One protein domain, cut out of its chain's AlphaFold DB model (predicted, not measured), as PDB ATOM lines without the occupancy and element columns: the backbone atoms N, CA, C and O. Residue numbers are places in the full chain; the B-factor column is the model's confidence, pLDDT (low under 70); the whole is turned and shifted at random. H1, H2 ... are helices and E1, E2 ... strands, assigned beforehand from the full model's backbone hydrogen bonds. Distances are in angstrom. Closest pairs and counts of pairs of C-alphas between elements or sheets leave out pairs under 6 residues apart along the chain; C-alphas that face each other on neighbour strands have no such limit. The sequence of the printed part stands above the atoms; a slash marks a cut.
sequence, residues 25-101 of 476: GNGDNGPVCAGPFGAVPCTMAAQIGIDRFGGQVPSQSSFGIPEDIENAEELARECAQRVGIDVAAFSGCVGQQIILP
ATOM      1  N   GLY A  25     233.368 221.307 250.165       92.19
ATOM      2  CA  GLY A  25     233.985 222.612 250.395       92.19
ATOM      3  C   GLY A  25     235.403 222.708 249.834       92.19
ATOM      4  O   GLY A  25     235.903 221.767 249.228       92.19
ATOM      5  N   ASN A  26     236.055 223.846 250.071       91.00
ATOM      6  CA  ASN A  26     237.484 224.049 249.822       91.00
ATOM      7  C   ASN A  26     238.181 224.305 251.159       91.00
ATOM      8  O   ASN A  26     237.763 225.191 251.904       91.00
ATOM      9  N   GLY A  27     239.220 223.529 251.456       86.81
ATOM     10  CA  GLY A  27     240.112 223.755 252.589       86.81
ATOM     11  C   GLY A  27     241.426 224.389 252.140       86.81
ATOM     12  O   GLY A  27     241.660 224.589 250.947       86.81
ATOM     13  N   ASP A  28     242.321 224.636 253.096       84.69
ATOM     14  CA  ASP A  28     243.626 225.268 252.844       84.69
ATOM     15  C   ASP A  28     244.520 224.465 251.876       84.69
ATOM     16  O   ASP A  28     245.404 225.024 251.235       84.69
ATOM     17  N   ASN A  29     244.247 223.165 251.714       80.44
ATOM     18  CA  ASN A  29     244.980 222.244 250.838       80.44
ATOM     19  C   ASN A  29     244.185 221.819 249.584       80.44
ATOM     20  O   ASN A  29     244.482 220.785 248.986       80.44
ATOM     21  N   GLY A  30     243.164 222.588 249.188       87.75
ATOM     22  CA  GLY A  30     242.355 222.328 247.992       87.75
ATOM     23  C   GLY A  30     240.950 221.780 248.285       87.75
ATOM     24  O   GLY A  30     240.459 221.898 249.413       87.75
ATOM     25  N   PRO A  31     240.259 221.228 247.271       87.38
ATOM     26  CA  PRO A  31     238.883 220.773 247.418       87.38
ATOM     27  C   PRO A  31     238.781 219.600 248.396       87.38
ATOM     28  O   PRO A  31     239.590 218.667 248.389       87.38
ATOM     29  N   VAL A  32     237.763 219.671 249.246       92.19
ATOM     30  CA  VAL A  32     237.436 218.693 250.281       92.19
ATOM     31  C   VAL A  32     236.167 217.970 249.852       92.19
ATOM     32  O   VAL A  32     235.144 218.591 249.558       92.19
ATOM     33  N   CYS A  33     236.242 216.648 249.820       90.31
ATOM     34  CA  CYS A  33     235.160 215.772 249.411       90.31
ATOM     35  C   CYS A  33     234.585 215.042 250.628       90.31
ATOM     36  O   CYS A  33     235.284 214.796 251.618       90.31
ATOM     37  N   ALA A  34     233.301 214.694 250.563       86.69
ATOM     38  CA  ALA A  34     232.703 213.796 251.541       86.69
ATOM     39  C   ALA A  34     233.358 212.417 251.403       86.69
ATOM     40  O   ALA A  34     233.320 211.833 250.331       86.69
ATOM     41  N   GLY A  35     233.986 211.906 252.457       82.50
ATOM     42  CA  GLY A  35     234.510 210.546 252.525       82.50
ATOM     43  C   GLY A  35     233.715 209.685 253.511       82.50
ATOM     44  O   GLY A  35     232.964 210.211 254.336       82.50
ATOM     45  N   PRO A  36     233.911 208.355 253.503       76.44
ATOM     46  CA  PRO A  36     233.198 207.427 254.391       76.44
ATOM     47  C   PRO A  36     233.481 207.651 255.887       76.44
ATOM     48  O   PRO A  36     232.775 207.115 256.734       76.44
ATOM     49  N   PHE A  37     234.513 208.431 256.216       82.19
ATOM     50  CA  PHE A  37     234.890 208.797 257.582       82.19
ATOM     51  C   PHE A  37     234.791 210.309 257.845       82.19
ATOM     52  O   PHE A  37     235.340 210.799 258.829       82.19
ATOM     53  N   GLY A  38     234.106 211.053 256.973       88.56
ATOM     54  CA  GLY A  38     233.984 212.509 257.048       88.56
ATOM     55  C   GLY A  38     234.731 213.237 255.933       88.56
ATOM     56  O   GLY A  38     235.113 212.650 254.924       88.56
ATOM     57  N   ALA A  39     234.893 214.547 256.104       91.00
ATOM     58  CA  ALA A  39     235.496 215.440 255.122       91.00
ATOM     59  C   ALA A  39     237.000 215.161 254.952       91.00
ATOM     60  O   ALA A  39     237.757 215.250 255.919       91.00
ATOM     61  N   VAL A  40     237.441 214.846 253.734       89.88
ATOM     62  CA  VAL A  40     238.853 214.565 253.410       89.88
ATOM     63  C   VAL A  40     239.264 215.296 252.128       89.88
ATOM     64  O   VAL A  40     238.395 215.604 251.309       89.88
ATOM     65  N   PRO A  41     240.562 215.580 251.902       89.19
ATOM     66  CA  PRO A  41     241.019 216.097 250.614       89.19
ATOM     67  C   PRO A  41     240.535 215.197 249.472       89.19
ATOM     68  O   PRO A  41     240.625 213.972 249.572       89.19
ATOM     69  N   CYS A  42     240.025 215.780 248.385       79.00
ATOM     70  CA  CYS A  42     239.432 214.999 247.292       79.00
ATOM     71  C   CYS A  42     240.413 213.988 246.666       79.00
ATOM     72  O   CYS A  42     239.998 212.911 246.246       79.00
ATOM     73  N   THR A  43     241.716 214.277 246.680       75.75
ATOM     74  CA  THR A  43     242.768 213.337 246.258       75.75
ATOM     75  C   THR A  43     242.869 212.112 247.172       75.75
ATOM     76  O   THR A  43     243.016 210.994 246.685       75.75
ATOM     77  N   MET A  44     242.709 212.283 248.490       74.94
ATOM     78  CA  MET A  44     242.654 211.162 249.436       74.94
ATOM     79  C   MET A  44     241.337 210.390 249.338       74.94
ATOM     80  O   MET A  44     241.350 209.174 249.495       74.94
ATOM     81  N   ALA A  45     240.209 211.054 249.058       77.00
ATOM     82  CA  ALA A  45     238.933 210.363 248.838       77.00
ATOM     83  C   ALA A  45     239.021 209.370 247.665       77.00
ATOM     84  O   ALA A  45     238.528 208.248 247.778       77.00
ATOM     85  N   ALA A  46     239.692 209.762 246.576       68.69
ATOM     86  CA  ALA A  46     239.940 208.896 245.427       68.69
ATOM     87  C   ALA A  46     240.847 207.704 245.785       68.69
ATOM     88  O   ALA A  46     240.502 206.567 245.469       68.69
ATOM     89  N   GLN A  47     241.945 207.939 246.515       66.00
ATOM     90  CA  GLN A  47     242.851 206.869 246.952       66.00
ATOM     91  C   GLN A  47     242.164 205.871 247.897       66.00
ATOM     92  O   GLN A  47     242.262 204.666 247.696       66.00
ATOM     93  N   ILE A  48     241.384 206.354 248.873       69.69
ATOM     94  CA  ILE A  48     240.585 205.497 249.770       69.69
ATOM     95  C   ILE A  48     239.548 204.695 248.971       69.69
ATOM     96  O   ILE A  48     239.233 203.563 249.331       69.69
ATOM     97  N   GLY A  49     239.019 205.268 247.887       66.06
ATOM     98  CA  GLY A  49     238.180 204.557 246.930       66.06
ATOM     99  C   GLY A  49     238.902 203.367 246.300       66.06
ATOM    100  O   GLY A  49     238.366 202.263 246.327       66.06
ATOM    101  N   ILE A  50     240.123 203.576 245.803       64.50
ATOM    102  CA  ILE A  50     240.958 202.539 245.173       64.50
ATOM    103  C   ILE A  50     241.355 201.455 246.186       64.50
ATOM    104  O   ILE A  50     241.191 200.269 245.911       64.50
ATOM    105  N   ASP A  51     241.804 201.848 247.379       63.84
ATOM    106  CA  ASP A  51     242.318 200.915 248.389       63.84
ATOM    107  C   ASP A  51     241.206 200.084 249.053       63.84
ATOM    108  O   ASP A  51     241.426 198.949 249.480       63.84
ATOM    109  N   ARG A  52     239.995 200.648 249.184       62.59
ATOM    110  CA  ARG A  52     238.885 200.020 249.920       62.59
ATOM    111  C   ARG A  52     237.929 199.249 249.019       62.59
ATOM    112  O   ARG A  52     237.326 198.278 249.479       62.59
ATOM    113  N   PHE A  53     237.804 199.633 247.749       56.78
ATOM    114  CA  PHE A  53     237.144 198.801 246.746       56.78
ATOM    115  C   PHE A  53     238.125 197.751 246.220       56.78
ATOM    116  O   PHE A  53     238.451 197.716 245.040       56.78
ATOM    117  N   GLY A  54     238.466 196.784 247.074       48.16
ATOM    118  CA  GLY A  54     238.890 195.444 246.645       48.16
ATOM    119  C   GLY A  54     237.763 194.655 245.953       48.16
ATOM    120  O   GLY A  54     237.696 193.434 246.066       48.16
ATOM    121  N   GLY A  55     236.822 195.349 245.299       55.28
ATOM    122  CA  GLY A  55     235.876 194.744 244.376       55.28
ATOM    123  C   GLY A  55     236.616 194.338 243.108       55.28
ATOM    124  O   GLY A  55     237.664 194.901 242.807       55.28
ATOM    125  N   GLN A  56     236.088 193.345 242.387       54.72
ATOM    126  CA  GLN A  56     236.648 192.892 241.113       54.72
ATOM    127  C   GLN A  56     237.010 194.097 240.243       54.72
ATOM    128  O   GLN A  56     236.129 194.828 239.785       54.72
ATOM    129  N   VAL A  57     238.314 194.310 240.059       59.03
ATOM    130  CA  VAL A  57     238.829 195.281 239.101       59.03
ATOM    131  C   VAL A  57     238.217 194.897 237.754       59.03
ATOM    132  O   VAL A  57     238.265 193.713 237.401       59.03
ATOM    133  N   PRO A  58     237.567 195.829 237.036       63.91
ATOM    134  CA  PRO A  58     236.982 195.506 235.746       63.91
ATOM    135  C   PRO A  58     238.079 194.928 234.847       63.91
ATOM    136  O   PRO A  58     239.149 195.521 234.737       63.91
ATOM    137  N   SER A  59     237.846 193.758 234.249       68.00
ATOM    138  CA  SER A  59     238.826 193.130 233.356       68.00
ATOM    139  C   SER A  59     239.161 194.067 232.191       68.00
ATOM    140  O   SER A  59     238.332 194.896 231.808       68.00
ATOM    141  N   GLN A  60     240.342 193.929 231.583       70.75
ATOM    142  CA  GLN A  60     240.743 194.718 230.402       70.75
ATOM    143  C   GLN A  60     239.672 194.691 229.294       70.75
ATOM    144  O   GLN A  60     239.364 195.713 228.672       70.75
ATOM    145  N   SER A  61     238.995 193.549 229.145       77.25
ATOM    146  CA  SER A  61     237.862 193.354 228.238       77.25
ATOM    147  C   SER A  61     236.669 194.283 228.509       77.25
ATOM    148  O   SER A  61     235.981 194.680 227.567       77.25
ATOM    149  N   SER A  62     236.444 194.723 229.751       81.69
ATOM    150  CA  SER A  62     235.392 195.699 230.086       81.69
ATOM    151  C   SER A  62     235.669 197.110 229.548       81.69
ATOM    152  O   SER A  62     234.731 197.879 229.336       81.69
ATOM    153  N   PHE A  63     236.934 197.424 229.257       81.19
ATOM    154  CA  PHE A  63     237.354 198.651 228.574       81.19
ATOM    155  C   PHE A  63     237.451 198.462 227.053       81.19
ATOM    156  O   PHE A  63     237.829 199.389 226.336       81.19
ATOM    157  N   GLY A  64     237.091 197.278 226.540       82.88
ATOM    158  CA  GLY A  64     237.161 196.912 225.126       82.88
ATOM    159  C   GLY A  64     238.589 196.751 224.601       82.88
ATOM    160  O   GLY A  64     238.802 196.936 223.398       82.88
ATOM    161  N   ILE A  65     239.555 196.500 225.488       84.00
ATOM    162  CA  ILE A  65     240.951 196.243 225.132       84.00
ATOM    163  C   ILE A  65     241.132 194.728 224.944       84.00
ATOM    164  O   ILE A  65     240.622 193.965 225.769       84.00
ATOM    165  N   PRO A  66     241.793 194.286 223.859       83.31
ATOM    166  CA  PRO A  66     242.174 192.887 223.673       83.31
ATOM    167  C   PRO A  66     243.022 192.367 224.847       83.31
ATOM    168  O   PRO A  66     243.911 193.066 225.321       83.31
ATOM    169  N   GLU A  67     242.743 191.155 225.336       79.44
ATOM    170  CA  GLU A  67     243.443 190.566 226.498       79.44
ATOM    171  C   GLU A  67     244.858 190.045 226.163       79.44
ATOM    172  O   GLU A  67     245.551 189.536 227.039       79.44
ATOM    173  N   ASP A  68     245.295 190.155 224.905       82.38
ATOM    174  CA  ASP A  68     246.568 189.644 224.379       82.38
ATOM    175  C   ASP A  68     247.693 190.693 224.322       82.38
ATOM    176  O   ASP A  68     248.761 190.427 223.769       82.38
ATOM    177  N   ILE A  69     247.499 191.877 224.911       81.56
ATOM    178  CA  ILE A  69     248.557 192.891 224.992       81.56
ATOM    179  C   ILE A  69     249.522 192.532 226.131       81.56
ATOM    180  O   ILE A  69     249.311 192.895 227.288       81.56
ATOM    181  N   GLU A  70     250.600 191.821 225.794       76.69
ATOM    182  CA  GLU A  70     251.658 191.442 226.746       76.69
ATOM    183  C   GLU A  70     252.557 192.627 227.142       76.69
ATOM    184  O   GLU A  70     253.128 192.649 228.233       76.69
ATOM    185  N   ASN A  71     252.689 193.640 226.276       80.75
ATOM    186  CA  ASN A  71     253.538 194.798 226.542       80.75
ATOM    187  C   ASN A  71     252.820 195.822 227.439       80.75
ATOM    188  O   ASN A  71     251.870 196.490 227.020       80.75
ATOM    189  N   ALA A  72     253.328 196.008 228.659       75.88
ATOM    190  CA  ALA A  72     252.750 196.925 229.639       75.88
ATOM    191  C   ALA A  72     252.681 198.388 229.149       75.88
ATOM    192  O   ALA A  72     251.724 199.092 229.470       75.88
ATOM    193  N   GLU A  73     253.643 198.872 228.352       78.56
ATOM    194  CA  GLU A  73     253.604 200.240 227.809       78.56
ATOM    195  C   GLU A  73     252.554 200.409 226.705       78.56
ATOM    196  O   GLU A  73     251.988 201.493 226.534       78.56
ATOM    197  N   GLU A  74     252.319 199.368 225.910       83.31
ATOM    198  CA  GLU A  74     251.265 199.359 224.895       83.31
ATOM    199  C   GLU A  74     249.885 199.337 225.557       83.31
ATOM    200  O   GLU A  74     249.044 200.185 225.247       83.31
ATOM    201  N   LEU A  75     249.707 198.482 226.570       84.94
ATOM    202  CA  LEU A  75     248.502 198.450 227.400       84.94
ATOM    203  C   LEU A  75     248.240 199.813 228.057       84.94
ATOM    204  O   LEU A  75     247.117 200.315 228.035       84.94
ATOM    205  N   ALA A  76     249.283 200.453 228.592       82.62
ATOM    206  CA  ALA A  76     249.193 201.790 229.168       82.62
ATOM    207  C   ALA A  76     248.709 202.831 228.154       82.62
ATOM    208  O   ALA A  76     247.850 203.654 228.470       82.62
ATOM    209  N   ARG A  77     249.252 202.805 226.930       84.50
ATOM    210  CA  ARG A  77     248.871 203.740 225.864       84.50
ATOM    211  C   ARG A  77     247.413 203.557 225.460       84.50
ATOM    212  O   ARG A  77     246.691 204.551 225.389       84.50
ATOM    213  N   GLU A  78     246.972 202.320 225.264       88.56
ATOM    214  CA  GLU A  78     245.576 202.003 224.938       88.56
ATOM    215  C   GLU A  78     244.621 202.408 226.068       88.56
ATOM    216  O   GLU A  78     243.598 203.057 225.830       88.56
ATOM    217  N   CYS A  79     244.985 202.118 227.317       85.69
ATOM    218  CA  CYS A  79     244.205 202.533 228.476       85.69
ATOM    219  C   CYS A  79     244.102 204.052 228.589       85.69
ATOM    220  O   CYS A  79     242.998 204.574 228.744       85.69
ATOM    221  N   ALA A  80     245.217 204.774 228.450       86.25
ATOM    222  CA  ALA A  80     245.236 206.234 228.501       86.25
ATOM    223  C   ALA A  80     244.369 206.864 227.399       86.25
ATOM    224  O   ALA A  80     243.649 207.827 227.660       86.25
ATOM    225  N   GLN A  81     244.383 206.302 226.183       87.81
ATOM    226  CA  GLN A  81     243.543 206.781 225.082       87.81
ATOM    227  C   GLN A  81     242.045 206.622 225.367       87.81
ATOM    228  O   GLN A  81     241.254 207.477 224.965       87.81
ATOM    229  N   ARG A  82     241.643 205.554 226.066       87.62
ATOM    230  CA  ARG A  82     240.227 205.253 226.331       87.62
ATOM    231  C   ARG A  82     239.666 205.970 227.547       87.62
ATOM    232  O   ARG A  82     238.519 206.408 227.518       87.62
ATOM    233  N   VAL A  83     240.451 206.067 228.614       85.44
ATOM    234  CA  VAL A  83     239.996 206.614 229.903       85.44
ATOM    235  C   VAL A  83     240.338 208.096 230.081       85.44
ATOM    236  O   VAL A  83     239.790 208.762 230.960       85.44
ATOM    237  N   GLY A  84     241.227 208.639 229.243       80.94
ATOM    238  CA  GLY A  84     241.671 210.027 229.322       80.94
ATOM    239  C   GLY A  84     242.437 210.318 230.616       80.94
ATOM    240  O   GLY A  84     243.427 209.663 230.924       80.94
ATOM    241  N   ILE A  85     241.988 211.334 231.360       73.88
ATOM    242  CA  ILE A  85     242.631 211.810 232.600       73.88
ATOM    243  C   ILE A  85     242.062 211.173 233.880       73.88
ATOM    244  O   ILE A  85     242.463 211.554 234.981       73.88
ATOM    245  N   ASP A  86     241.116 210.237 233.765       74.88
ATOM    246  CA  ASP A  86     240.547 209.545 234.922       74.88
ATOM    247  C   ASP A  86     241.531 208.484 235.437       74.88
ATOM    248  O   ASP A  86     241.650 207.384 234.897       74.88
ATOM    249  N   VAL A  87     242.252 208.836 236.502       69.88
ATOM    250  CA  VAL A  87     243.280 207.996 237.134       69.88
ATOM    251  C   VAL A  87     242.695 206.691 237.680       69.88
ATOM    252  O   VAL A  87     243.349 205.651 237.611       69.88
ATOM    253  N   ALA A  88     241.459 206.710 238.188       69.56
ATOM    254  CA  ALA A  88     240.822 205.511 238.722       69.56
ATOM    255  C   ALA A  88     240.445 204.556 237.583       69.56
ATOM    256  O   ALA A  88     240.756 203.364 237.647       69.56
ATOM    257  N   ALA A  89     239.866 205.083 236.501       76.69
ATOM    258  CA  ALA A  89     239.577 204.299 235.304       76.69
ATOM    259  C   ALA A  89     240.858 203.779 234.632       76.69
ATOM    260  O   ALA A  89     240.890 202.623 234.218       76.69
ATOM    261  N   PHE A  90     241.930 204.577 234.598       82.31
ATOM    262  CA  PHE A  90     243.243 204.146 234.113       82.31
ATOM    263  C   PHE A  90     243.810 202.995 234.941       82.31
ATOM    264  O   PHE A  90     244.146 201.957 234.379       82.31
ATOM    265  N   SER A  91     243.852 203.139 236.269       73.12
ATOM    266  CA  SER A  91     244.363 202.101 237.176       73.12
ATOM    267  C   SER A  91     243.578 200.785 237.079       73.12
ATOM    268  O   SER A  91     244.168 199.704 237.126       73.12
ATOM    269  N   GLY A  92     242.258 200.873 236.877       77.44
ATOM    270  CA  GLY A  92     241.414 199.713 236.604       77.44
ATOM    271  C   GLY A  92     241.693 199.097 235.235       77.44
ATOM    272  O   GLY A  92     241.810 197.881 235.127       77.44
ATOM    273  N   CYS A  93     241.861 199.928 234.208       82.31
ATOM    274  CA  CYS A  93     242.126 199.496 232.841       82.31
ATOM    275  C   CYS A  93     243.457 198.752 232.700       82.31
ATOM    276  O   CYS A  93     243.509 197.697 232.074       82.31
ATOM    277  N   VAL A  94     244.519 199.246 233.339       83.75
ATOM    278  CA  VAL A  94     245.836 198.585 233.323       83.75
ATOM    279  C   VAL A  94     245.876 197.349 234.232       83.75
ATOM    280  O   VAL A  94     246.893 196.670 234.302       83.75
ATOM    281  N   GLY A  95     244.779 197.034 234.934       74.81
ATOM    282  CA  GLY A  95     244.633 195.805 235.715       74.81
ATOM    283  C   GLY A  95     245.626 195.682 236.869       74.81
ATOM    284  O   GLY A  95     246.070 194.577 237.163       74.81
ATOM    285  N   GLN A  96     246.009 196.806 237.487       63.91
ATOM    286  CA  GLN A  96     247.090 196.880 238.486       63.91
ATOM    287  C   GLN A  96     248.472 196.433 237.971       63.91
ATOM    288  O   GLN A  96     249.386 196.233 238.773       63.91
ATOM    289  N   GLN A  97     248.665 196.297 236.655       65.06
ATOM    290  CA  GLN A  97     249.990 196.031 236.111       65.06
ATOM    291  C   GLN A  97     250.889 197.247 236.333       65.06
ATOM    292  O   GLN A  97     250.534 198.390 236.031       65.06
ATOM    293  N   ILE A  98     252.066 196.988 236.895       62.44
ATOM    294  CA  ILE A  98     253.093 197.994 237.124       62.44
ATOM    295  C   ILE A  98     253.727 198.325 235.767       62.44
ATOM    296  O   ILE A  98     254.554 197.580 235.238       62.44
ATOM    297  N   ILE A  99     253.304 199.445 235.186       65.88
ATOM    298  CA  ILE A  99     253.854 199.967 233.935       65.88
ATOM    299  C   ILE A  99     255.120 200.734 234.282       65.88
ATOM    300  O   ILE A  99     255.076 201.901 234.675       65.88
ATOM    301  N   LEU A 100     256.253 200.057 234.164       69.44
ATOM    302  CA  LEU A 100     257.561 200.676 234.275       69.44
ATOM    303  C   LEU A 100     258.286 200.536 232.934       69.44
ATOM    304  O   LEU A 100     258.048 199.560 232.224       69.44
ATOM    305  N   PRO A 101     259.180 201.478 232.590       72.62
ATOM    306  CA  PRO A 101     260.120 201.299 231.492       72.62
ATOM    307  C   PRO A 101     260.848 199.956 231.604       72.62
ATOM    308  O   PRO A 101     261.160 199.522 232.713       72.62
TER     309      PRO A 101
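AT A GLANCE: This is residues 25 to 101 of the 476 residues of an uncharacterized protein of Mesorhizobium sp (UniProt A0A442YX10). What shape do the printed atoms make? A small three-strand sheet, E1 E2 E3, makes one end of an elongated shape, H1 leads away from it, and a lobe of three helices, H2, H3 and H4, makes the other end. H1 is on the sheet with its first part and reaches near H4 with its last part. What is it made of, and how large is it? The printed part has 77 residues, with three named strands and then four named helices, in the order E1 E2 E3 H1 H2 H3 H4; the sheet's order is E1 - E2 - E3, all antiparallel, and the class is mixed, helices and strands. The whole is loose, with a radius of gyration of the C-alphas of 14.8 A and spans of 44 by 23 by 21 A.

IN THESE COORDINATES: Where are the strands? E1 is residues 25 to 27, 6.6 A long, with C-alpha 25 at (233.985, 222.612, 250.395). E2 is residues 30 to 35, 14.9 A, and E3 is residues 38 to 41, 10.2 A. Where are the helices? H1 is residues 42 to 52, 15.2 A, with C-alpha 52 at (238.885, 200.020, 249.920), and H2 is residues 60 to 63, 5.5 A. H3 is residues 72 to 83, 16.0 A, and H4 is residues 87 to 93, 9.6 A, with C-alpha 93 at (242.126, 199.496, 232.841).

HOW THE PARTS SIT: How do the strands pair? E1 E2 E3 form a meander, each strand the antiparallel neighbour of the one before, and E1 and E2 are a hairpin, with N 32 and O 25 2.8 A apart, within hydrogen-bond range. E2 and E3 are also a hairpin, with N 33 and O 40 within range at 2.8 A. The pairing is staggered: E2 pairs with E1 over residues 30 to 32 and with E3 over residues 32 to 35. Where does H1 stand? It is on the sheet at a height of 5.9 A, over none of the strands, but only just, as 2 of its C-alphas fall on E3. H1 and H4 are close but not clearly touching, the C-alphas of Ile 50 and Ala 88 being closest at 7.1 A, with a shallow tilt of 27 degrees, the same way. How do the other helices meet? H3 touches H4 with residues 79 to 83 alone, the C-alphas of Cys 79 and Cys 93 being closest at 5.7 A, at a steep tilt of 60 degrees, opposite ways. H2 and H4 only just touch, with 3 pairs of C-alphas within 8 A, the closest being those of Gln 60 and Cys 93 at 5.5 A. In H1, H3 and H4 every O i to N i+4 pair is within hydrogen-bond range, and H2 is too short for such a pair.

THE WHOLE: How far does it reach, and is it cut? The two C-alphas farthest apart, those of Asp 28 and Asp 68, are 45.7 A apart, and the printed part has no cut. No link is long; H1 to H2 and H2 to H3 are short but not tight. Where is the confidence low? The mean pLDDT of the printed part is 77.2, and residues 46 to 59, 87 to 88 and 96 to 100 are under 70.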